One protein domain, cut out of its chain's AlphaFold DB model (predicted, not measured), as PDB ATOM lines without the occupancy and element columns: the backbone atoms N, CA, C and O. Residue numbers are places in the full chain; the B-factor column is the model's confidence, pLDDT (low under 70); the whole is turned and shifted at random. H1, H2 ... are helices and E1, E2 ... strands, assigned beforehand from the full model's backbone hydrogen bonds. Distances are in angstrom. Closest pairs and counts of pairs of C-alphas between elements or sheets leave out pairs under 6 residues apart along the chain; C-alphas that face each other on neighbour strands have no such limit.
ATOM      1  N   SER A  46      21.957 -22.761 -88.830       96.06
ATOM      2  CA  SER A  46      21.166 -21.967 -89.771       96.06
ATOM      3  C   SER A  46      20.678 -22.853 -90.911       96.06
ATOM      4  O   SER A  46      21.450 -23.198 -91.803       96.06
ATOM      5  N   PHE A  47      19.400 -23.214 -90.898       96.94
ATOM      6  CA  PHE A  47      18.767 -23.974 -91.977       96.94
ATOM      7  C   PHE A  47      17.263 -23.701 -92.033       96.94
ATOM      8  O   PHE A  47      16.698 -23.060 -91.147       96.94
ATOM      9  N   SER A  48      16.610 -24.186 -93.087       96.69
ATOM     10  CA  SER A  48      15.155 -24.177 -93.221       96.69
ATOM     11  C   SER A  48      14.593 -25.586 -93.340       96.69
ATOM     12  O   SER A  48      15.267 -26.506 -93.812       96.69
ATOM     13  N   PHE A  49      13.332 -25.715 -92.958       96.00
ATOM     14  CA  PHE A  49      12.493 -26.880 -93.191       96.00
ATOM     15  C   PHE A  49      11.116 -26.403 -93.662       96.00
ATOM     16  O   PHE A  49      10.769 -25.224 -93.532       96.00
ATOM     17  N   GLN A  50      10.341 -27.308 -94.241       95.31
ATOM     18  CA  GLN A  50       8.998 -27.013 -94.720       95.31
ATOM     19  C   GLN A  50       8.000 -27.925 -94.032       95.31
ATOM     20  O   GLN A  50       8.276 -29.108 -93.834       95.31
ATOM     21  N   PHE A  51       6.830 -27.389 -93.704       94.88
ATOM     22  CA  PHE A  51       5.727 -28.207 -93.226       94.88
ATOM     23  C   PHE A  51       4.392 -27.804 -93.851       94.88
ATOM     24  O   PHE A  51       4.187 -26.638 -94.187       94.88
ATOM     25  N   SER A  52       3.483 -28.761 -94.006       94.81
ATOM     26  CA  SER A  52       2.086 -28.529 -94.377       94.81
ATOM     27  C   SER A  52       1.156 -29.163 -93.346       94.81
ATOM     28  O   SER A  52       1.529 -30.126 -92.671       94.81
ATOM     29  N   ILE A  53      -0.030 -28.577 -93.187       95.31
ATOM     30  CA  ILE A  53      -1.097 -29.113 -92.345       95.31
ATOM     31  C   ILE A  53      -2.335 -29.202 -93.217       95.31
ATOM     32  O   ILE A  53      -2.956 -28.189 -93.542       95.31
ATOM     33  N   ASP A  54      -2.650 -30.424 -93.604       93.94
ATOM     34  CA  ASP A  54      -3.571 -30.742 -94.674       93.94
ATOM     35  C   ASP A  54      -4.804 -31.381 -94.037       93.94
ATOM     36  O   ASP A  54      -4.779 -32.504 -93.532       93.94
ATOM     37  N   LEU A  55      -5.891 -30.624 -94.013       90.88
ATOM     38  CA  LEU A  55      -7.192 -31.075 -93.557       90.88
ATOM     39  C   LEU A  55      -7.951 -31.547 -94.787       90.88
ATOM     40  O   LEU A  55      -8.534 -30.739 -95.517       90.88
ATOM     41  N   TYR A  56      -7.930 -32.850 -95.043       86.81
ATOM     42  CA  TYR A  56      -8.791 -33.405 -96.075       86.81
ATOM     43  C   TYR A  56     -10.253 -33.192 -95.648       86.81
ATOM     44  O   TYR A  56     -10.562 -32.941 -94.485       86.81
ATOM     45  N   SER A  57     -11.188 -33.209 -96.580       78.56
ATOM     46  CA  SER A  57     -12.620 -33.283 -96.288       78.56
ATOM     47  C   SER A  57     -13.365 -33.636 -97.574       78.56
ATOM     48  O   SER A  57     -12.760 -33.843 -98.630       78.56
ATOM     49  N   GLN A  58     -14.686 -33.734 -97.490       71.50
ATOM     50  CA  GLN A  58     -15.563 -33.941 -98.631       71.50
ATOM     51  C   GLN A  58     -16.690 -32.914 -98.582       71.50
ATOM     52  O   GLN A  58     -17.301 -32.682 -97.540       71.50
ATOM     53  N   TYR A  59     -16.978 -32.289 -99.721       71.25
ATOM     54  CA  TYR A  59     -18.179 -31.476 -99.877       71.25
ATOM     55  C   TYR A  59     -19.431 -32.351 -99.733       71.25
ATOM     56  O   TYR A  59     -19.384 -33.567 -99.917       71.25
ATOM     57  N   THR A  60     -20.593 -31.734 -99.509       73.19
ATOM     58  CA  THR A  60     -21.884 -32.442 -99.394       73.19
ATOM     59  C   THR A  60     -22.222 -33.299-100.625       73.19
ATOM     60  O   THR A  60     -22.991 -34.248-100.527       73.19
ATOM     61  N   ASN A  61     -21.644 -32.985-101.789       76.69
ATOM     62  CA  ASN A  61     -21.784 -33.757-103.028       76.69
ATOM     63  C   ASN A  61     -20.764 -34.913-103.162       76.69
ATOM     64  O   ASN A  61     -20.660 -35.501-104.235       76.69
ATOM     65  N   GLY A  62     -19.981 -35.202-102.118       70.94
ATOM     66  CA  GLY A  62     -18.945 -36.239-102.093       70.94
ATOM     67  C   GLY A  62     -17.621 -35.856-102.761       70.94
ATOM     68  O   GLY A  62     -16.719 -36.686-102.828       70.94
ATOM     69  N   THR A  63     -17.467 -34.624-103.262       78.44
ATOM     70  CA  THR A  63     -16.211 -34.192-103.902       78.44
ATOM     71  C   THR A  63     -15.128 -33.963-102.840       78.44
ATOM     72  O   THR A  63     -15.369 -33.177-101.919       78.44
ATOM     73  N   PRO A  64     -13.942 -34.595-102.943       76.44
ATOM     74  CA  PRO A  64     -12.861 -34.376-101.991       76.44
ATOM     75  C   PRO A  64     -12.301 -32.956-102.119       76.44
ATOM     76  O   PRO A  64     -12.154 -32.428-103.223       76.44
ATOM     77  N   TYR A  65     -11.958 -32.347-100.991       83.69
ATOM     78  CA  TYR A  65     -11.227 -31.086-100.948       83.69
ATOM     79  C   TYR A  65     -10.181 -31.108 -99.836       83.69
ATOM     80  O   TYR A  65     -10.318 -31.844 -98.863       83.69
ATOM     81  N   VAL A  66      -9.129 -30.306 -99.991       86.69
ATOM     82  CA  VAL A  66      -8.076 -30.145 -98.982       86.69
ATOM     83  C   VAL A  66      -8.075 -28.698 -98.528       86.69
ATOM     84  O   VAL A  66      -7.964 -27.783 -99.344       86.69
ATOM     85  N   GLN A  67      -8.219 -28.493 -97.226       89.50
ATOM     86  CA  GLN A  67      -8.038 -27.205 -96.581       89.50
ATOM     87  C   GLN A  67      -6.675 -27.186 -95.891       89.50
ATOM     88  O   GLN A  67      -6.319 -28.119 -95.180       89.50
ATOM     89  N   PHE A  68      -5.924 -26.103 -96.063       90.56
ATOM     90  CA  PHE A  68      -4.646 -25.931 -95.384       90.56
ATOM     91  C   PHE A  68      -4.829 -25.163 -94.079       90.56
ATOM     92  O   PHE A  68      -5.472 -24.112 -94.063       90.56
ATOM     93  N   SER A  69      -4.226 -25.664 -93.004       91.62
ATOM     94  CA  SER A  69      -4.035 -24.910 -91.767       91.62
ATOM     95  C   SER A  69      -2.596 -24.400 -91.702       91.62
ATOM     96  O   SER A  69      -1.641 -25.124 -91.981       91.62
ATOM     97  N   PHE A  70      -2.420 -23.124 -91.387       92.06
ATOM     98  CA  PHE A  70      -1.111 -22.497 -91.244       92.06
ATOM     99  C   PHE A  70      -1.229 -21.272 -90.327       92.06
ATOM    100  O   PHE A  70      -2.326 -20.720 -90.196       92.06
ATOM    101  N   PRO A  71      -0.136 -20.831 -89.680       92.88
ATOM    102  CA  PRO A  71      -0.162 -19.624 -88.862       92.88
ATOM    103  C   PRO A  71      -0.542 -18.423 -89.726       92.88
ATOM    104  O   PRO A  71       0.064 -18.219 -90.766       92.88
ATOM    105  N   ASP A  72      -1.498 -17.604 -89.301       91.81
ATOM    106  CA  ASP A  72      -1.955 -16.397 -90.011       91.81
ATOM    107  C   ASP A  72      -1.023 -15.179 -89.833       91.81
ATOM    108  O   ASP A  72      -1.115 -14.184 -90.552       91.81
ATOM    109  N   ARG A  73      -0.087 -15.266 -88.888       94.00
ATOM    110  CA  ARG A  73       0.964 -14.282 -88.590       94.00
ATOM    111  C   ARG A  73       2.299 -14.997 -88.390       94.00
ATOM    112  O   ARG A  73       2.365 -16.221 -88.378       94.00
ATOM    113  N   ALA A  74       3.378 -14.230 -88.236       95.75
ATOM    114  CA  ALA A  74       4.693 -14.803 -87.952       95.75
ATOM    115  C   ALA A  74       4.666 -15.659 -86.670       95.75
ATOM    116  O   ALA A  74       3.859 -15.405 -85.781       95.75
ATOM    117  N   VAL A  75       5.565 -16.633 -86.552       97.88
ATOM    118  CA  VAL A  75       5.773 -17.444 -85.339       97.88
ATOM    119  C   VAL A  75       7.220 -17.266 -84.909       97.88
ATOM    120  O   VAL A  75       8.103 -17.355 -85.755       97.88
ATOM    121  N   GLY A  76       7.481 -17.004 -83.628       97.12
ATOM    122  CA  GLY A  76       8.832 -16.794 -83.101       97.12
ATOM    123  C   GLY A  76       9.480 -15.489 -83.570       97.12
ATOM    124  O   GLY A  76      10.702 -15.389 -83.634       97.12
ATOM    125  N   MET A  77       8.677 -14.493 -83.950       95.56
ATOM    126  CA  MET A  77       9.143 -13.167 -84.359       95.56
ATOM    127  C   MET A  77       8.283 -12.085 -83.706       95.56
ATOM    128  O   MET A  77       7.100 -12.297 -83.428       95.56
ATOM    129  N   ALA A  78       8.858 -10.899 -83.500       91.44
ATOM    130  CA  ALA A  78       8.129  -9.762 -82.947       91.44
ATOM    131  C   ALA A  78       6.880  -9.421 -83.790       91.44
ATOM    132  O   ALA A  78       6.941  -9.376 -85.017       91.44
ATOM    133  N   GLY A  79       5.746  -9.181 -83.121       90.62
ATOM    134  CA  GLY A  79       4.450  -8.926 -83.769       90.62
ATOM    135  C   GLY A  79       3.696 -10.183 -84.234       90.62
ATOM    136  O   GLY A  79       2.607 -10.061 -84.791       90.62
ATOM    137  N   GLY A  80       4.254 -11.377 -84.009       95.44
ATOM    138  CA  GLY A  80       3.644 -12.672 -84.306       95.44
ATOM    139  C   GLY A  80       3.227 -13.468 -83.064       95.44
ATOM    140  O   GLY A  80       3.118 -12.929 -81.963       95.44
ATOM    141  N   TYR A  81       3.007 -14.769 -83.249       97.62
ATOM    142  CA  TYR A  81       2.923 -15.743 -82.167       97.62
ATOM    143  C   TYR A  81       4.286 -15.913 -81.502       97.62
ATOM    144  O   TYR A  81       5.296 -16.109 -82.179       97.62
ATOM    145  N   TRP A  82       4.304 -15.859 -80.178       96.50
ATOM    146  CA  TRP A  82       5.492 -16.100 -79.366       96.50
ATOM    147  C   TRP A  82       5.036 -16.546 -77.975       96.50
ATOM    148  O   TRP A  82       5.174 -15.821 -77.001       96.50
ATOM    149  N   VAL A  83       4.350 -17.688 -77.908       97.25
ATOM    150  CA  VAL A  83       3.673 -18.155 -76.684       97.25
ATOM    151  C   VAL A  83       4.656 -18.791 -75.703       97.25
ATOM    152  O   VAL A  83       4.568 -18.572 -74.496       97.25
ATOM    153  N   ASN A  84       5.602 -19.578 -76.214       96.44
ATOM    154  CA  ASN A  84       6.653 -20.196 -75.419       96.44
ATOM    155  C   ASN A  84       7.979 -19.439 -75.596       96.44
ATOM    156  O   ASN A  84       8.389 -19.163 -76.721       96.44
ATOM    157  N   HIS A  85       8.642 -19.160 -74.473       95.56
ATOM    158  CA  HIS A  85       9.886 -18.392 -74.374       95.56
ATOM    159  C   HIS A  85      11.089 -19.220 -73.884       95.56
ATOM    160  O   HIS A  85      12.143 -18.672 -73.565       95.56
ATOM    161  N   THR A  86      10.944 -20.548 -73.785       96.25
ATOM    162  CA  THR A  86      11.934 -21.440 -73.145       96.25
ATOM    163  C   THR A  86      13.333 -21.298 -73.749       96.25
ATOM    164  O   THR A  86      14.318 -21.373 -73.017       96.25
ATOM    165  N   TYR A  87      13.433 -21.067 -75.063       95.81
ATOM    166  CA  TYR A  87      14.708 -20.947 -75.778       95.81
ATOM    167  C   TYR A  87      14.940 -19.567 -76.405       95.81
ATOM    168  O   TYR A  87      15.702 -19.460 -77.363       95.81
ATOM    169  N   ASP A  88      14.336 -18.500 -75.872       94.31
ATOM    170  CA  ASP A  88      14.537 -17.133 -76.389       94.31
ATOM    171  C   ASP A  88      16.025 -16.753 -76.478       94.31
ATOM    172  O   ASP A  88      16.450 -16.095 -77.425       94.31
ATOM    173  N   GLY A  89      16.827 -17.207 -75.509       92.44
ATOM    174  CA  GLY A  89      18.268 -16.949 -75.461       92.44
ATOM    175  C   GLY A  89      19.089 -17.685 -76.524       92.44
ATOM    176  O   GLY A  89      20.218 -17.278 -76.795       92.44
ATOM    177  N   ASP A  90      18.539 -18.733 -77.136       95.38
ATOM    178  CA  ASP A  90      19.244 -19.519 -78.148       95.38
ATOM    179  C   ASP A  90      19.064 -18.919 -79.555       95.38
ATOM    180  O   ASP A  90      19.811 -19.261 -80.469       95.38
ATOM    181  N   GLY A  91      18.091 -18.025 -79.756       92.50
ATOM    182  CA  GLY A  91      17.759 -17.458 -81.060       92.50
ATOM    183  C   GLY A  91      18.745 -16.406 -81.570       92.50
ATOM    184  O   GLY A  91      19.486 -15.767 -80.821       92.50
ATOM    185  N   ALA A  92      18.736 -16.183 -82.887       88.62
ATOM    186  CA  ALA A  92      19.355 -14.990 -83.465       88.62
ATOM    187  C   ALA A  92      18.688 -13.709 -82.929       88.62
ATOM    188  O   ALA A  92      17.516 -13.699 -82.558       88.62
ATOM    189  N   LYS A  93      19.412 -12.584 -82.953       84.69
ATOM    190  CA  LYS A  93      18.898 -11.294 -82.469       84.69
ATOM    191  C   LYS A  93      17.531 -10.961 -83.094       84.69
ATOM    192  O   LYS A  93      17.441 -10.709 -84.295       84.69
ATOM    193  N   GLY A  94      16.496 -10.901 -82.253       85.56
ATOM    194  CA  GLY A  94      15.136 -10.502 -82.631       85.56
ATOM    195  C   GLY A  94      14.205 -11.633 -83.084       85.56
ATOM    196  O   GLY A  94      13.092 -11.333 -83.512       85.56
ATOM    197  N   VAL A  95      14.626 -12.899 -82.991       93.88
ATOM    198  CA  VAL A  95      13.797 -14.069 -83.322       93.88
ATOM    199  C   VAL A  95      14.000 -15.202 -82.314       93.88
ATOM    200  O   VAL A  95      15.086 -15.363 -81.765       93.88
ATOM    201  N   TYR A  96      12.968 -16.016 -82.108       96.88
ATOM    202  CA  TYR A  96      13.090 -17.331 -81.476       96.88
ATOM    203  C   TYR A  96      13.981 -18.238 -82.345       96.88
ATOM    204  O   TYR A  96      13.994 -18.068 -83.570       96.88
ATOM    205  N   PRO A  97      14.713 -19.222 -81.787       97.25
ATOM    206  CA  PRO A  97      15.580 -20.087 -82.586       97.25
ATOM    207  C   PRO A  97      14.852 -20.871 -83.677       97.25
ATOM    208  O   PRO A  97      15.476 -21.183 -84.686       97.25
ATOM    209  N   ILE A  98      13.557 -21.155 -83.509       97.31
ATOM    210  CA  ILE A  98      12.689 -21.718 -84.546       97.31
ATOM    211  C   ILE A  98      11.572 -20.725 -84.840       97.31
ATOM    212  O   ILE A  98      10.794 -20.383 -83.951       97.31
ATOM    213  N   PHE A  99      11.471 -20.269 -86.080       97.31
ATOM    214  CA  PHE A  99      10.523 -19.221 -86.431       97.31
ATOM    215  C   PHE A  99      10.030 -19.365 -87.868       97.31
ATOM    216  O   PHE A  99      10.671 -19.994 -88.711       97.31
ATOM    217  N   SER A 100       8.898 -18.739 -88.169       96.81
ATOM    218  CA  SER A 100       8.418 -18.556 -89.535       96.81
ATOM    219  C   SER A 100       7.969 -17.108 -89.742       96.81
ATOM    220  O   SER A 100       7.329 -16.529 -88.861       96.81
ATOM    221  N   PRO A 101       8.290 -16.502 -90.896       94.56
ATOM    222  CA  PRO A 101       7.834 -15.158 -91.239       94.56
ATOM    223  C   PRO A 101       6.311 -15.091 -91.395       94.56
ATOM    224  O   PRO A 101       5.627 -16.108 -91.496       94.56
ATOM    225  N   ASN A 102       5.778 -13.869 -91.443       91.62
ATOM    226  CA  ASN A 102       4.354 -13.646 -91.665       91.62
ATOM    227  C   ASN A 102       3.958 -14.119 -93.084       91.62
ATOM    228  O   ASN A 102       4.535 -13.610 -94.053       91.62
ATOM    229  N   PRO A 103       2.966 -15.016 -93.240       87.56
ATOM    230  CA  PRO A 103       2.532 -15.495 -94.552       87.56
ATOM    231  C   PRO A 103       2.158 -14.374 -95.521       87.56
ATOM    232  O   PRO A 103       2.493 -14.467 -96.694       87.56
ATOM    233  N   ALA A 104       1.547 -13.281 -95.051       85.12
ATOM    234  CA  ALA A 104       1.185 -12.144 -95.903       85.12
ATOM    235  C   ALA A 104       2.408 -11.476 -96.560       85.12
ATOM    236  O   ALA A 104       2.297 -10.873 -97.623       85.12
ATOM    237  N   THR A 105       3.589 -11.600 -95.942       84.88
ATOM    238  CA  THR A 105       4.851 -11.079 -96.490       84.88
ATOM    239  C   THR A 105       5.544 -12.061 -97.433       84.88
ATOM    240  O   THR A 105       6.273 -11.635 -98.323       84.88
ATOM    241  N   VAL A 106       5.315 -13.367 -97.261       84.94
ATOM    242  CA  VAL A 106       5.941 -14.425 -98.073       84.94
ATOM    243  C   VAL A 106       5.089 -14.792 -99.286       84.94
ATOM    244  O   VAL A 106       5.624 -15.134-100.338       84.94
ATOM    245  N   TYR A 107       3.769 -14.676 -99.161       80.88
ATOM    246  CA  TYR A 107       2.783 -14.992-100.189       80.88
ATOM    247  C   TYR A 107       2.017 -13.716-100.583       80.88
ATOM    248  O   TYR A 107       0.828 -13.586-100.288       80.88
ATOM    249  N   PRO A 108       2.671 -12.748-101.256       71.62
ATOM    250  CA  PRO A 108       2.093 -11.427-101.535       71.62
ATOM    251  C   PRO A 108       0.851 -11.470-102.437       71.62
ATOM    252  O   PRO A 108       0.050 -10.542-102.426       71.62
ATOM    253  N   ASN A 109       0.654 -12.563-103.180       78.94
ATOM    254  CA  ASN A 109      -0.534 -12.779-104.011       78.94
ATOM    255  C   ASN A 109      -1.719 -13.373-103.222       78.94
ATOM    256  O   ASN A 109      -2.739 -13.706-103.817       78.94
ATOM    257  N   GLY A 110      -1.573 -13.580-101.908       71.31
ATOM    258  CA  GLY A 110      -2.589 -14.187-101.043       71.31
ATOM    259  C   GLY A 110      -2.800 -15.690-101.249       71.31
ATOM    260  O   GLY A 110      -3.638 -16.285-100.578       71.31
ATOM    261  N   VAL A 111      -2.049 -16.323-102.157       81.50
ATOM    262  CA  VAL A 111      -2.166 -17.755-102.457       81.50
ATOM    263  C   VAL A 111      -1.149 -18.538-101.636       81.50
ATOM    264  O   VAL A 111       0.057 -18.422-101.855       81.50
ATOM    265  N   TYR A 112      -1.640 -19.356-100.706       83.12
ATOM    266  CA  TYR A 112      -0.810 -20.285 -99.945       83.12
ATOM    267  C   TYR A 112      -0.301 -21.412-100.864       83.12
ATOM    268  O   TYR A 112      -1.114 -22.064-101.521       83.12
ATOM    269  N   PRO A 113       1.013 -21.693-100.920       86.69
ATOM    270  CA  PRO A 113       1.583 -22.665-101.856       86.69
ATOM    271  C   PRO A 113       1.429 -24.126-101.397       86.69
ATOM    272  O   PRO A 113       2.059 -25.014-101.967       86.69
ATOM    273  N   GLY A 114       0.644 -24.382-100.346       87.81
ATOM    274  CA  GLY A 114       0.470 -25.712 -99.755       87.81
ATOM    275  C   GLY A 114       1.551 -26.098 -98.742       87.81
ATOM    276  O   GLY A 114       1.587 -27.239 -98.307       87.81
ATOM    277  N   TYR A 115       2.441 -25.179 -98.356       91.62
ATOM    278  CA  TYR A 115       3.431 -25.395 -97.298       91.62
ATOM    279  C   TYR A 115       3.893 -24.074 -96.672       91.62
ATOM    280  O   TYR A 115       3.922 -23.028 -97.325       91.62
ATOM    281  N   THR A 116       4.319 -24.152 -95.416       93.69
ATOM    282  CA  THR A 116       4.967 -23.086 -94.656       93.69
ATOM    283  C   THR A 116       6.465 -23.361 -94.593       93.69
ATOM    284  O   THR A 116       6.890 -24.455 -94.219       93.69
ATOM    285  N   THR A 117       7.278 -22.364 -94.944       95.06
ATOM    286  CA  THR A 117       8.732 -22.418 -94.736       95.06
ATOM    287  C   THR A 117       9.065 -21.851 -93.363       95.06
ATOM    288  O   THR A 117       8.789 -20.682 -93.083       95.06
ATOM    289  N   ALA A 118       9.696 -22.666 -92.525       96.56
ATOM    290  CA  ALA A 118      10.205 -22.269 -91.222       96.56
ATOM    291  C   ALA A 118      11.732 -22.386 -91.185       96.56
ATOM    292  O   ALA A 118      12.362 -23.084 -91.985       96.56
ATOM    293  N   TYR A 119      12.332 -21.663 -90.252       97.19
ATOM    294  CA  TYR A 119      13.770 -21.501 -90.133       97.19
ATOM    295  C   TYR A 119      14.225 -21.878 -88.737       97.19
ATOM    296  O   TYR A 119      13.564 -21.549 -87.754       97.19
ATOM    297  N   VAL A 120      15.393 -22.507 -88.669       97.81
ATOM    298  CA  VAL A 120      16.156 -22.675 -87.439       97.81
ATOM    299  C   VAL A 120      17.377 -21.771 -87.532       97.81
ATOM    300  O   VAL A 120      18.215 -21.966 -88.413       97.81
ATOM    301  N   LYS A 121      17.467 -20.764 -86.658       96.81
ATOM    302  CA  LYS A 121      18.632 -19.877 -86.518       96.81
ATOM    303  C   LYS A 121      19.001 -19.753 -85.048       96.81
ATOM    304  O   LYS A 121      18.377 -18.990 -84.316       96.81
ATOM    305  N   SER A 122      20.026 -20.496 -84.649       96.19
ATOM    306  CA  SER A 122      20.428 -20.640 -83.252       96.19
ATOM    307  C   SER A 122      21.899 -20.289 -83.039       96.19
ATOM    308  O   SER A 122      22.758 -20.644 -83.853       96.19
ATOM    309  N   VAL A 123      22.197 -19.624 -81.925       95.88
ATOM    310  CA  VAL A 123      23.563 -19.385 -81.425       95.88
ATOM    311  C   VAL A 123      24.082 -20.552 -80.574       95.88
ATOM    312  O   VAL A 123      25.246 -20.569 -80.185       95.88
ATOM    313  N   THR A 124      23.237 -21.551 -80.303       94.00
ATOM    314  CA  THR A 124      23.582 -22.785 -79.582       94.00
ATOM    315  C   THR A 124      23.487 -24.009 -80.499       94.00
ATOM    316  O   THR A 124      22.701 -24.036 -81.450       94.00
ATOM    317  N   ASN A 125      24.273 -25.052 -80.205       93.50
ATOM    318  CA  ASN A 125      24.180 -26.348 -80.886       93.50
ATOM    319  C   ASN A 125      23.133 -27.252 -80.211       93.50
ATOM    320  O   ASN A 125      23.476 -28.236 -79.553       93.50
ATOM    321  N   ARG A 126      21.856 -26.879 -80.320       95.06
ATOM    322  CA  ARG A 126      20.721 -27.613 -79.749       95.06
ATOM    323  C   ARG A 126      19.984 -28.380 -80.843       95.06
ATOM    324  O   ARG A 126      19.813 -27.886 -81.950       95.06
ATOM    325  N   THR A 127      19.506 -29.581 -80.534       96.00
ATOM    326  CA  THR A 127      18.524 -30.248 -81.399       96.00
ATOM    327  C   THR A 127      17.148 -29.680 -81.099       96.00
ATOM    328  O   THR A 127      16.666 -29.795 -79.973       96.00
ATOM    329  N   TYR A 128      16.536 -29.081 -82.111       96.81
ATOM    330  CA  TYR A 128      15.175 -28.570 -82.056       96.81
ATOM    331  C   TYR A 128      14.196 -29.581 -82.634       96.81
ATOM    332  O   TYR A 128      14.531 -30.324 -83.561       96.81
ATOM    333  N   TYR A 129      12.977 -29.580 -82.113       97.19
ATOM    334  CA  TYR A 129      11.916 -30.486 -82.520       97.19
ATOM    335  C   TYR A 129      10.738 -29.728 -83.118       97.19
ATOM    336  O   TYR A 129      10.511 -28.554 -82.830       97.19
ATOM    337  N   LEU A 130       9.924 -30.418 -83.916       96.50
ATOM    338  CA  LEU A 130       8.680 -29.841 -84.430       96.50
ATOM    339  C   LEU A 130       7.752 -29.357 -83.298       96.50
ATOM    340  O   LEU A 130       7.087 -28.334 -83.436       96.50
ATOM    341  N   SER A 131       7.745 -30.047 -82.157       96.62
ATOM    342  CA  SER A 131       6.990 -29.643 -80.965       96.62
ATOM    343  C   SER A 131       7.421 -28.296 -80.395       96.62
ATOM    344  O   SER A 131       6.567 -27.562 -79.905       96.62
ATOM    345  N   ASP A 132       8.699 -27.928 -80.507       97.00
ATOM    346  CA  ASP A 132       9.184 -26.622 -80.061       97.00
ATOM    347  C   ASP A 132       8.582 -25.492 -80.912       97.00
ATOM    348  O   ASP A 132       8.195 -24.458 -80.373       97.00
ATOM    349  N   TYR A 133       8.429 -25.700 -82.227       97.06
ATOM    350  CA  TYR A 133       7.765 -24.731 -83.109       97.06
ATOM    351  C   TYR A 133       6.288 -24.545 -82.737       97.06
ATOM    352  O   TYR A 133       5.821 -23.420 -82.568       97.06
ATOM    353  N   PHE A 134       5.561 -25.648 -82.555       97.44
ATOM    354  CA  PHE A 134       4.147 -25.614 -82.171       97.44
ATOM    355  C   PHE A 134       3.938 -24.999 -80.784       97.44
ATOM    356  O   PHE A 134       2.976 -24.265 -80.582       97.44
ATOM    357  N   ALA A 135       4.875 -25.199 -79.854       97.50
ATOM    358  CA  ALA A 135       4.831 -24.553 -78.549       97.50
ATOM    359  C   ALA A 135       4.980 -23.022 -78.638       97.50
ATOM    360  O   ALA A 135       4.335 -22.301 -77.880       97.50
ATOM    361  N   VAL A 136       5.798 -22.513 -79.565       97.44
ATOM    362  CA  VAL A 136       5.937 -21.065 -79.821       97.44
ATOM    363  C   VAL A 136       4.702 -20.512 -80.525       97.44
ATOM    364  O   VAL A 136       4.265 -19.404 -80.209       97.44
ATOM    365  N   TRP A 137       4.124 -21.281 -81.451       97.12
ATOM    366  CA  TRP A 137       2.856 -20.941 -82.095       97.12
ATOM    367  C   TRP A 137       1.701 -20.908 -81.075       97.12
ATOM    368  O   TRP A 137       0.867 -20.009 -81.116       97.12
ATOM    369  N   GLY A 138       1.708 -21.821 -80.104       96.75
ATOM    370  CA  GLY A 138       0.631 -22.000 -79.129       96.75
ATOM    371  C   GLY A 138      -0.427 -23.016 -79.563       96.75
ATOM    372  O   GLY A 138      -1.475 -23.099 -78.932       96.75
ATOM    373  N   GLU A 139      -0.152 -23.792 -80.611       96.25
ATOM    374  CA  GLU A 139      -1.052 -24.822 -81.126       96.25
ATOM    375  C   GLU A 139      -0.640 -26.216 -80.631       96.25
ATOM    376  O   GLU A 139       0.554 -26.498 -80.477       96.25
ATOM    377  N   PRO A 140      -1.592 -27.135 -80.397       95.75
ATOM    378  CA  PRO A 140      -1.262 -28.506 -80.052       95.75
ATOM    379  C   PRO A 140      -0.660 -29.234 -81.258       95.75
ATOM    380  O   PRO A 140      -1.020 -28.986 -82.411       95.75
ATOM    381  N   ILE A 141       0.217 -30.194 -80.972       95.50
ATOM    382  CA  ILE A 141       0.715 -31.156 -81.951       95.50
ATOM    383  C   ILE A 141       0.711 -32.561 -81.366       95.50
ATOM    384  O   ILE A 141       1.318 -32.839 -80.329       95.50
ATOM    385  N   GLY A 142       0.044 -33.475 -82.057       94.88
ATOM    386  CA  GLY A 142      -0.086 -34.850 -81.616       94.88
ATOM    387  C   GLY A 142      -1.093 -35.623 -82.449       94.88
ATOM    388  O   GLY A 142      -2.034 -35.065 -83.011       94.88
ATOM    389  N   LYS A 143      -0.948 -36.950 -82.449       92.81
ATOM    390  CA  LYS A 143      -1.844 -37.850 -83.185       92.81
ATOM    391  C   LYS A 143      -3.327 -37.676 -82.810       92.81
ATOM    392  O   LYS A 143      -4.205 -37.875 -83.642       92.81
ATOM    393  N   ASN A 144      -3.597 -37.282 -81.565       92.94
ATOM    394  CA  ASN A 144      -4.957 -37.115 -81.048       92.94
ATOM    395  C   ASN A 144      -5.483 -35.681 -81.172       92.94
ATOM    396  O   ASN A 144      -6.688 -35.480 -81.082       92.94
ATOM    397  N   ASN A 145      -4.606 -34.686 -81.317       94.00
ATOM    398  CA  ASN A 145      -4.978 -33.286 -81.482       94.00
ATOM    399  C   ASN A 145      -3.813 -32.524 -82.115       94.00
ATOM    400  O   ASN A 145      -2.738 -32.435 -81.519       94.00
ATOM    401  N   THR A 146      -4.044 -31.972 -83.300       94.94
ATOM    402  CA  THR A 146      -3.113 -31.067 -83.974       94.94
ATOM    403  C   THR A 146      -3.898 -29.849 -84.440       94.94
ATOM    404  O   THR A 146      -4.975 -30.002 -85.013       94.94
ATOM    405  N   VAL A 147      -3.391 -28.649 -84.140       94.19
ATOM    406  CA  VAL A 147      -4.036 -27.350 -84.440       94.19
ATOM    407  C   VAL A 147      -5.522 -27.266 -84.048       94.19
ATOM    408  O   VAL A 147      -6.340 -26.682 -84.753       94.19
ATOM    409  N   GLY A 148      -5.901 -27.929 -82.951       92.19
ATOM    410  CA  GLY A 148      -7.267 -27.937 -82.420       92.19
ATOM    411  C   GLY A 148      -8.207 -28.990 -83.017       92.19
ATOM    412  O   GLY A 148      -9.313 -29.156 -82.507       92.19
ATOM    413  N   TYR A 149      -7.792 -29.745 -84.040       91.00
ATOM    414  CA  TYR A 149      -8.610 -30.816 -84.619       91.00
ATOM    415  C   TYR A 149      -8.301 -32.140 -83.928       91.00
ATOM    416  O   TYR A 149      -7.180 -32.655 -83.996       91.00
ATOM    417  N   THR A 150      -9.304 -32.709 -83.265       92.44
ATOM    418  CA  THR A 150      -9.156 -33.944 -82.493       92.44
ATOM    419  C   THR A 150      -9.281 -35.194 -83.361       92.44
ATOM    420  O   THR A 150     -10.013 -35.205 -84.342       92.44
ATOM    421  N   SER A 151      -8.616 -36.280 -82.975       87.50
ATOM    422  CA  SER A 151      -8.859 -37.636 -83.483       87.50
ATOM    423  C   SER A 151      -9.343 -38.517 -82.319       87.50
ATOM    424  O   SER A 151      -8.602 -38.649 -81.336       87.50
ATOM    425  N   PRO A 152     -10.561 -39.092 -82.375       84.69
ATOM    426  CA  PRO A 152     -11.553 -38.943 -83.444       84.69
ATOM    427  C   PRO A 152     -12.128 -37.508 -83.534       84.69
ATOM    428  O   PRO A 152     -12.062 -36.750 -82.554       84.69
ATOM    429  N   PRO A 153     -12.684 -37.112 -84.695       82.00
ATOM    430  CA  PRO A 153     -13.295 -35.796 -84.862       82.00
ATOM    431  C   PRO A 153     -14.504 -35.590 -83.948       82.00
ATOM    432  O   PRO A 153     -15.343 -36.472 -83.787       82.00
ATOM    433  N   GLN A 154     -14.618 -34.386 -83.383       80.00
ATOM    434  CA  GLN A 154     -15.796 -33.953 -82.617       80.00
ATOM    435  C   GLN A 154     -16.900 -33.339 -83.493       80.00
ATOM    436  O   GLN A 154     -18.032 -33.185 -83.044       80.00
ATOM    437  N   SER A 155     -16.575 -32.971 -84.734       79.19
ATOM    438  CA  SER A 155     -17.514 -32.381 -85.691       79.19
ATOM    439  C   SER A 155     -18.047 -33.443 -86.646       79.19
ATOM    440  O   SER A 155     -17.276 -34.234 -87.182       79.19
ATOM    441  N   SER A 156     -19.348 -33.397 -86.946       74.25
ATOM    442  CA  SER A 156     -19.971 -34.237 -87.978       74.25
ATOM    443  C   SER A 156     -19.522 -33.895 -89.403       74.25
ATOM    444  O   SER A 156     -19.902 -34.592 -90.338       74.25
ATOM    445  N   ALA A 157     -18.739 -32.824 -89.585       74.94
ATOM    446  CA  ALA A 157     -18.120 -32.483 -90.865       74.94
ATOM    447  C   ALA A 157     -17.007 -33.466 -91.274       74.94
ATOM    448  O   ALA A 157     -16.606 -33.473 -92.435       74.94
ATOM    449  N   TYR A 158     -16.514 -34.286 -90.340       78.31
ATOM    450  CA  TYR A 158     -15.461 -35.265 -90.589       78.31
ATOM    451  C   TYR A 158     -15.916 -36.664 -90.141       78.31
ATOM    452  O   TYR A 158     -16.483 -36.803 -89.054       78.31
ATOM    453  N   PRO A 159     -15.675 -37.717 -90.940       79.62
ATOM    454  CA  PRO A 159     -15.959 -39.092 -90.539       79.62
ATOM    455  C   PRO A 159     -15.182 -39.516 -89.286       79.62
ATOM    456  O   PRO A 159     -14.013 -39.185 -89.117       79.62
ATOM    457  N   SER A 160     -15.798 -40.336 -88.431       80.38
ATOM    458  CA  SER A 160     -15.198 -40.782 -87.161       80.38
ATOM    459  C   SER A 160     -13.937 -41.643 -87.313       80.38
ATOM    460  O   SER A 160     -13.234 -41.865 -86.332       80.38
ATOM    461  N   SER A 161     -13.673 -42.169 -88.513       82.62
ATOM    462  CA  SER A 161     -12.487 -42.972 -88.838       82.62
ATOM    463  C   SER A 161     -11.228 -42.139 -89.076       82.62
ATOM    464  O   SER A 161     -10.138 -42.699 -89.172       82.62
ATOM    465  N   TRP A 162     -11.370 -40.823 -89.206       86.25
ATOM    466  CA  TRP A 162     -10.273 -39.946 -89.577       86.25
ATOM    467  C   TRP A 162      -9.298 -39.730 -88.431       86.25
ATOM    468  O   TRP A 162      -9.688 -39.590 -87.270       86.25
ATOM    469  N   THR A 163      -8.014 -39.686 -88.769       91.12
ATOM    470  CA  THR A 163      -6.931 -39.522 -87.808       91.12
ATOM    471  C   THR A 163      -5.811 -38.658 -88.368       91.12
ATOM    472  O   THR A 163      -5.687 -38.455 -89.570       91.12
ATOM    473  N   TRP A 164      -4.952 -38.171 -87.475       94.25
ATOM    474  CA  TRP A 164      -3.726 -37.501 -87.871       94.25
ATOM    475  C   TRP A 164      -2.628 -38.482 -88.278       94.25
ATOM    476  O   TRP A 164      -2.282 -39.414 -87.539       94.25
ATOM    477  N   TRP A 165      -2.013 -38.182 -89.413       94.50
ATOM    478  CA  TRP A 165      -0.779 -38.761 -89.913       94.50
ATOM    479  C   TRP A 165       0.302 -37.688 -89.951       94.50
ATOM    480  O   TRP A 165       0.035 -36.530 -90.258       94.50
ATOM    481  N   MET A 166       1.532 -38.077 -89.624       95.81
ATOM    482  CA  MET A 166       2.703 -37.228 -89.805       95.81
ATOM    483  C   MET A 166       3.669 -37.962 -90.713       95.81
ATOM    484  O   MET A 166       4.125 -39.052 -90.361       95.81
ATOM    485  N   CYS A 167       3.981 -37.363 -91.853       95.12
ATOM    486  CA  CYS A 167       4.913 -37.902 -92.827       95.12
ATOM    487  C   CYS A 167       6.093 -36.960 -92.973       95.12
ATOM    488  O   CYS A 167       5.923 -35.748 -93.059       95.12
ATOM    489  N   VAL A 168       7.296 -37.515 -92.976       95.50
ATOM    490  CA  VAL A 168       8.531 -36.736 -92.955       95.50
ATOM    491  C   VAL A 168       9.528 -37.313 -93.939       95.50
ATOM    492  O   VAL A 168       9.662 -38.529 -94.049       95.50
ATOM    493  N   GLY A 169      10.238 -36.452 -94.651       93.44
ATOM    494  CA  GLY A 169      11.257 -36.861 -95.611       93.44
ATOM    495  C   GLY A 169      11.722 -35.684 -96.465       93.44
ATOM    496  O   GLY A 169      11.060 -34.652 -96.491       93.44
ATOM    497  N   PRO A 170      12.866 -35.788 -97.152       89.00
ATOM    498  CA  PRO A 170      13.327 -34.737 -98.059       89.00
ATOM    499  C   PRO A 170      12.512 -34.668 -99.364       89.00
ATOM    500  O   PRO A 170      12.473 -33.628-100.015       89.00
ATOM    501  N   THR A 171      11.862 -35.765 -99.769       85.31
ATOM    502  CA  THR A 171      11.080 -35.874-101.014       85.31
ATOM    503  C   THR A 171       9.801 -36.680-100.793       85.31
ATOM    504  O   THR A 171       9.706 -37.444 -99.838       85.31
ATOM    505  N   GLN A 172       8.832 -36.572-101.712       80.00
ATOM    506  CA  GLN A 172       7.591 -37.363-101.663       80.00
ATOM    507  C   GLN A 172       7.861 -38.880-101.656       80.00
ATOM    508  O   GLN A 172       7.213 -39.627-100.933       80.00
ATOM    509  N   SER A 173       8.861 -39.328-102.420       82.38
ATOM    510  CA  SER A 173       9.260 -40.737-102.524       82.38
ATOM    511  C   SER A 173      10.015 -41.275-101.305       82.38
ATOM    512  O   SER A 173      10.230 -42.478-101.207       82.38
ATOM    513  N   SER A 174      10.444 -40.405-100.389       87.88
ATOM    514  CA  SER A 174      11.208 -40.769 -99.188       87.88
ATOM    515  C   SER A 174      10.456 -40.469 -97.894       87.88
ATOM    516  O   SER A 174      11.054 -40.472 -96.814       87.88
ATOM    517  N   LEU A 175       9.150 -40.201 -97.992       91.31
ATOM    518  CA  LEU A 175       8.317 -39.993 -96.822       91.31
ATOM    519  C   LEU A 175       8.296 -41.259 -95.961       91.31
ATOM    520  O   LEU A 175       8.126 -42.378 -96.438       91.31
ATOM    521  N   ARG A 176       8.478 -41.059 -94.659       93.44
ATOM    522  CA  ARG A 176       8.286 -42.060 -93.610       93.44
ATOM    523  C   ARG A 176       7.330 -41.510 -92.568       93.44
ATOM    524  O   ARG A 176       7.144 -40.299 -92.474       93.44
ATOM    525  N   SER A 177       6.781 -42.375 -91.723       94.69
ATOM    526  CA  SER A 177       6.069 -41.906 -90.536       94.69
ATOM    527  C   SER A 177       6.997 -41.077 -89.640       94.69
ATOM    528  O   SER A 177       8.148 -41.447 -89.376       94.69
ATOM    529  N   GLY A 178       6.490 -39.935 -89.195       93.81
ATOM    530  CA  GLY A 178       7.173 -39.035 -88.284       93.81
ATOM    531  C   GLY A 178       7.003 -39.432 -86.817       93.81
ATOM    532  O   GLY A 178       6.098 -40.176 -86.434       93.81
ATOM    533  N   LEU A 179       7.879 -38.888 -85.980       94.38
ATOM    534  CA  LEU A 179       7.902 -39.075 -84.535       94.38
ATOM    535  C   LEU A 179       7.104 -37.971 -83.832       94.38
ATOM    536  O   LEU A 179       7.626 -36.893 -83.546       94.38
ATOM    537  N   TRP A 180       5.825 -38.220 -83.546       92.38
ATOM    538  CA  TRP A 180       4.963 -37.244 -82.870       92.38
ATOM    539  C   TRP A 180       5.610 -36.701 -81.586       92.38
ATOM    540  O   TRP A 180       6.031 -37.459 -80.712       92.38
ATOM    541  N   GLY A 181       5.724 -35.373 -81.495       82.00
ATOM    542  CA  GLY A 181       6.316 -34.666 -80.353       82.00
ATOM    543  C   GLY A 181       7.847 -34.715 -80.246       82.00
ATOM    544  O   GLY A 181       8.398 -34.024 -79.391       82.00
ATOM    545  N   ARG A 182       8.539 -35.506 -81.079       92.81
ATOM    546  CA  ARG A 182      10.002 -35.706 -81.027       92.81
ATOM    547  C   ARG A 182      10.679 -35.719 -82.397       92.81
ATOM    548  O   ARG A 182      11.827 -36.144 -82.491       92.81
ATOM    549  N   GLU A 183       9.998 -35.292 -83.457       96.56
ATOM    550  CA  GLU A 183      10.599 -35.232 -84.789       96.56
ATOM    551  C   GLU A 183      11.691 -34.154 -84.805       96.56
ATOM    552  O   GLU A 183      11.367 -32.976 -84.607       96.56
ATOM    553  N   PRO A 184      12.970 -34.532 -84.986       96.88
ATOM    554  CA  PRO A 184      14.061 -33.574 -85.004       96.88
ATOM    555  C   PRO A 184      14.021 -32.762 -86.298       96.88
ATOM    556  O   PRO A 184      13.858 -33.305 -87.391       96.88
ATOM    557  N   LEU A 185      14.215 -31.455 -86.176       96.75
ATOM    558  CA  LEU A 185      14.317 -30.569 -87.324       96.75
ATOM    559  C   LEU A 185      15.719 -30.679 -87.920       96.75
ATOM    560  O   LEU A 185      16.720 -30.467 -87.237       96.75
ATOM    561  N   VAL A 186      15.779 -31.001 -89.209       95.62
ATOM    562  CA  VAL A 186      17.024 -31.099 -89.977       95.62
ATOM    563  C   VAL A 186      16.914 -30.278 -91.266       95.62
ATOM    564  O   VAL A 186      15.797 -29.979 -91.705       95.62
ATOM    565  N   PRO A 187      18.042 -29.895 -91.890       95.75
ATOM    566  CA  PRO A 187      18.020 -29.136 -93.134       95.75
ATOM    567  C   PRO A 187      17.211 -29.835 -94.232       95.75
ATOM    568  O   PRO A 187      17.361 -31.038 -94.442       95.75
ATOM    569  N   ASN A 188      16.396 -29.063 -94.957       91.62
ATOM    570  CA  ASN A 188      15.580 -29.528 -96.089       91.62
ATOM    571  C   ASN A 188      14.569 -30.633 -95.740       91.62
ATOM    572  O   ASN A 188      14.083 -31.332 -96.631       91.62
ATOM    573  N   LEU A 189      14.232 -30.798 -94.459       95.31
ATOM    574  CA  LEU A 189      13.157 -31.693 -94.055       95.31
ATOM    575  C   LEU A 189      11.817 -31.142 -94.552       95.31
ATOM    576  O   LEU A 189      11.502 -29.971 -94.326       95.31
ATOM    577  N   ARG A 190      11.013 -31.995 -95.190       94.81
ATOM    578  CA  ARG A 190       9.599 -31.736 -95.450       94.81
ATOM    579  C   ARG A 190       8.761 -32.546 -94.472       94.81
ATOM    580  O   ARG A 190       9.041 -33.721 -94.239       94.81
ATOM    581  N   ILE A 191       7.747 -31.907 -93.907       95.81
ATOM    582  CA  ILE A 191       6.815 -32.498 -92.951       95.81
ATOM    583  C   ILE A 191       5.397 -32.293 -93.479       95.81
ATOM    584  O   ILE A 191       5.040 -31.199 -93.896       95.81
ATOM    585  N   ILE A 192       4.584 -33.336 -93.468       94.81
ATOM    586  CA  ILE A 192       3.176 -33.283 -93.853       94.81
ATOM    587  C   ILE A 192       2.382 -33.794 -92.662       94.81
ATOM    588  O   ILE A 192       2.565 -34.938 -92.242       94.81
ATOM    589  N   LEU A 193       1.541 -32.936 -92.096       95.62
ATOM    590  CA  LEU A 193       0.552 -33.302 -91.092       95.62
ATOM    591  C   LEU A 193      -0.778 -33.436 -91.824       95.62
ATOM    592  O   LEU A 193      -1.335 -32.430 -92.236       95.62
ATOM    593  N   ALA A 194      -1.266 -34.655 -92.014       94.25
ATOM    594  CA  ALA A 194      -2.488 -34.907 -92.770       94.25
ATOM    595  C   ALA A 194      -3.581 -35.457 -91.858       94.25
ATOM    596  O   ALA A 194      -3.333 -36.369 -91.067       94.25
ATOM    597  N   TYR A 195      -4.781 -34.900 -91.965       93.06
ATOM    598  CA  TYR A 195      -5.963 -35.370 -91.258       93.06
ATOM    599  C   TYR A 195      -6.889 -36.090 -92.240       93.06
ATOM    600  O   TYR A 195      -7.590 -35.436 -93.012       93.06
ATOM    601  N   GLU A 196      -6.841 -37.424 -92.245       89.50
ATOM    602  CA  GLU A 196      -7.514 -38.285 -93.229       89.50
ATOM    603  C   GLU A 196      -7.670 -39.734 -92.715       89.50
ATOM    604  O   GLU A 196      -7.283 -40.065 -91.589       89.50
ATOM    605  N   ASP A 197      -8.270 -40.617 -93.516       86.06
ATOM    606  CA  ASP A 197      -8.559 -42.013 -93.165       86.06
ATOM    607  C   ASP A 197      -7.405 -42.986 -93.467       86.06
ATOM    608  O   ASP A 197      -7.235 -43.979 -92.752       86.06
TER     609      ASP A 197
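What this domain is: This is residues 46 to 197 of the 204 residues of an uncharacterized protein of archaeon 13_1_40CM_2_52_13 (UniProt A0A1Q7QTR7). With little regular structure, this is one strongly twisted, branched sheet built along E1, with H2 packed across E3, E4 and E5. The 152 printed residues, 60 in named elements, mostly strand, run E1 E2 E3 E4 H1 E5 H2 E6 E7. The sheet is mixed; the whole is compact, radius of gyration of the C-alphas 15.8 A, but elongated, 51 by 32 by 29 A.

Where its parts are: E1, residues 46 to 58, spans 39.6 A from C-alpha 46 at (21.166, -21.967, -89.771). E2 is 64 to 68, E3 75 to 77, E4 95 to 100, H1 103 to 106, E5 116 to 122, H2 130 to 137, E6 163 to 169. E7, 190 to 196, ends at C-alpha 196, (-7.514, -38.285, -93.229).

How they stand to each other: On one side of E1 are antiparallel E5, N 47 and O 120 3.0 A apart, and E2, a hairpin, N 55 and O 67 2.8 A. Parallel E7 is on the other side, N 52 and O 191 2.9 A. E6 and E7 form a hairpin, N 165 and O 194 2.8 A. E4 is antiparallel to E5, N 99 and O 119 3.0 A, and forms a hairpin with E3, N 75 and O 100 2.9 A. H2 is on the sheet, height 8.2 A, over E5, only just not over E3 or E4 with 2 C-alphas each; its closest C-alphas to E3 are Trp 137 and Val 75, 5.6 A. H1 only grazes the sheet. Every O i to N i+4 pair of H2 is within hydrogen-bond range; H1 is too short for one.

The domain as a whole: The farthest C-alphas, Asn 61 and Val 123, are 52.2 A apart. Links E3 to E4, H2 to E6 and E6 to E7 are long. The printed part has no cut; no printed residue is under 70 in pLDDT.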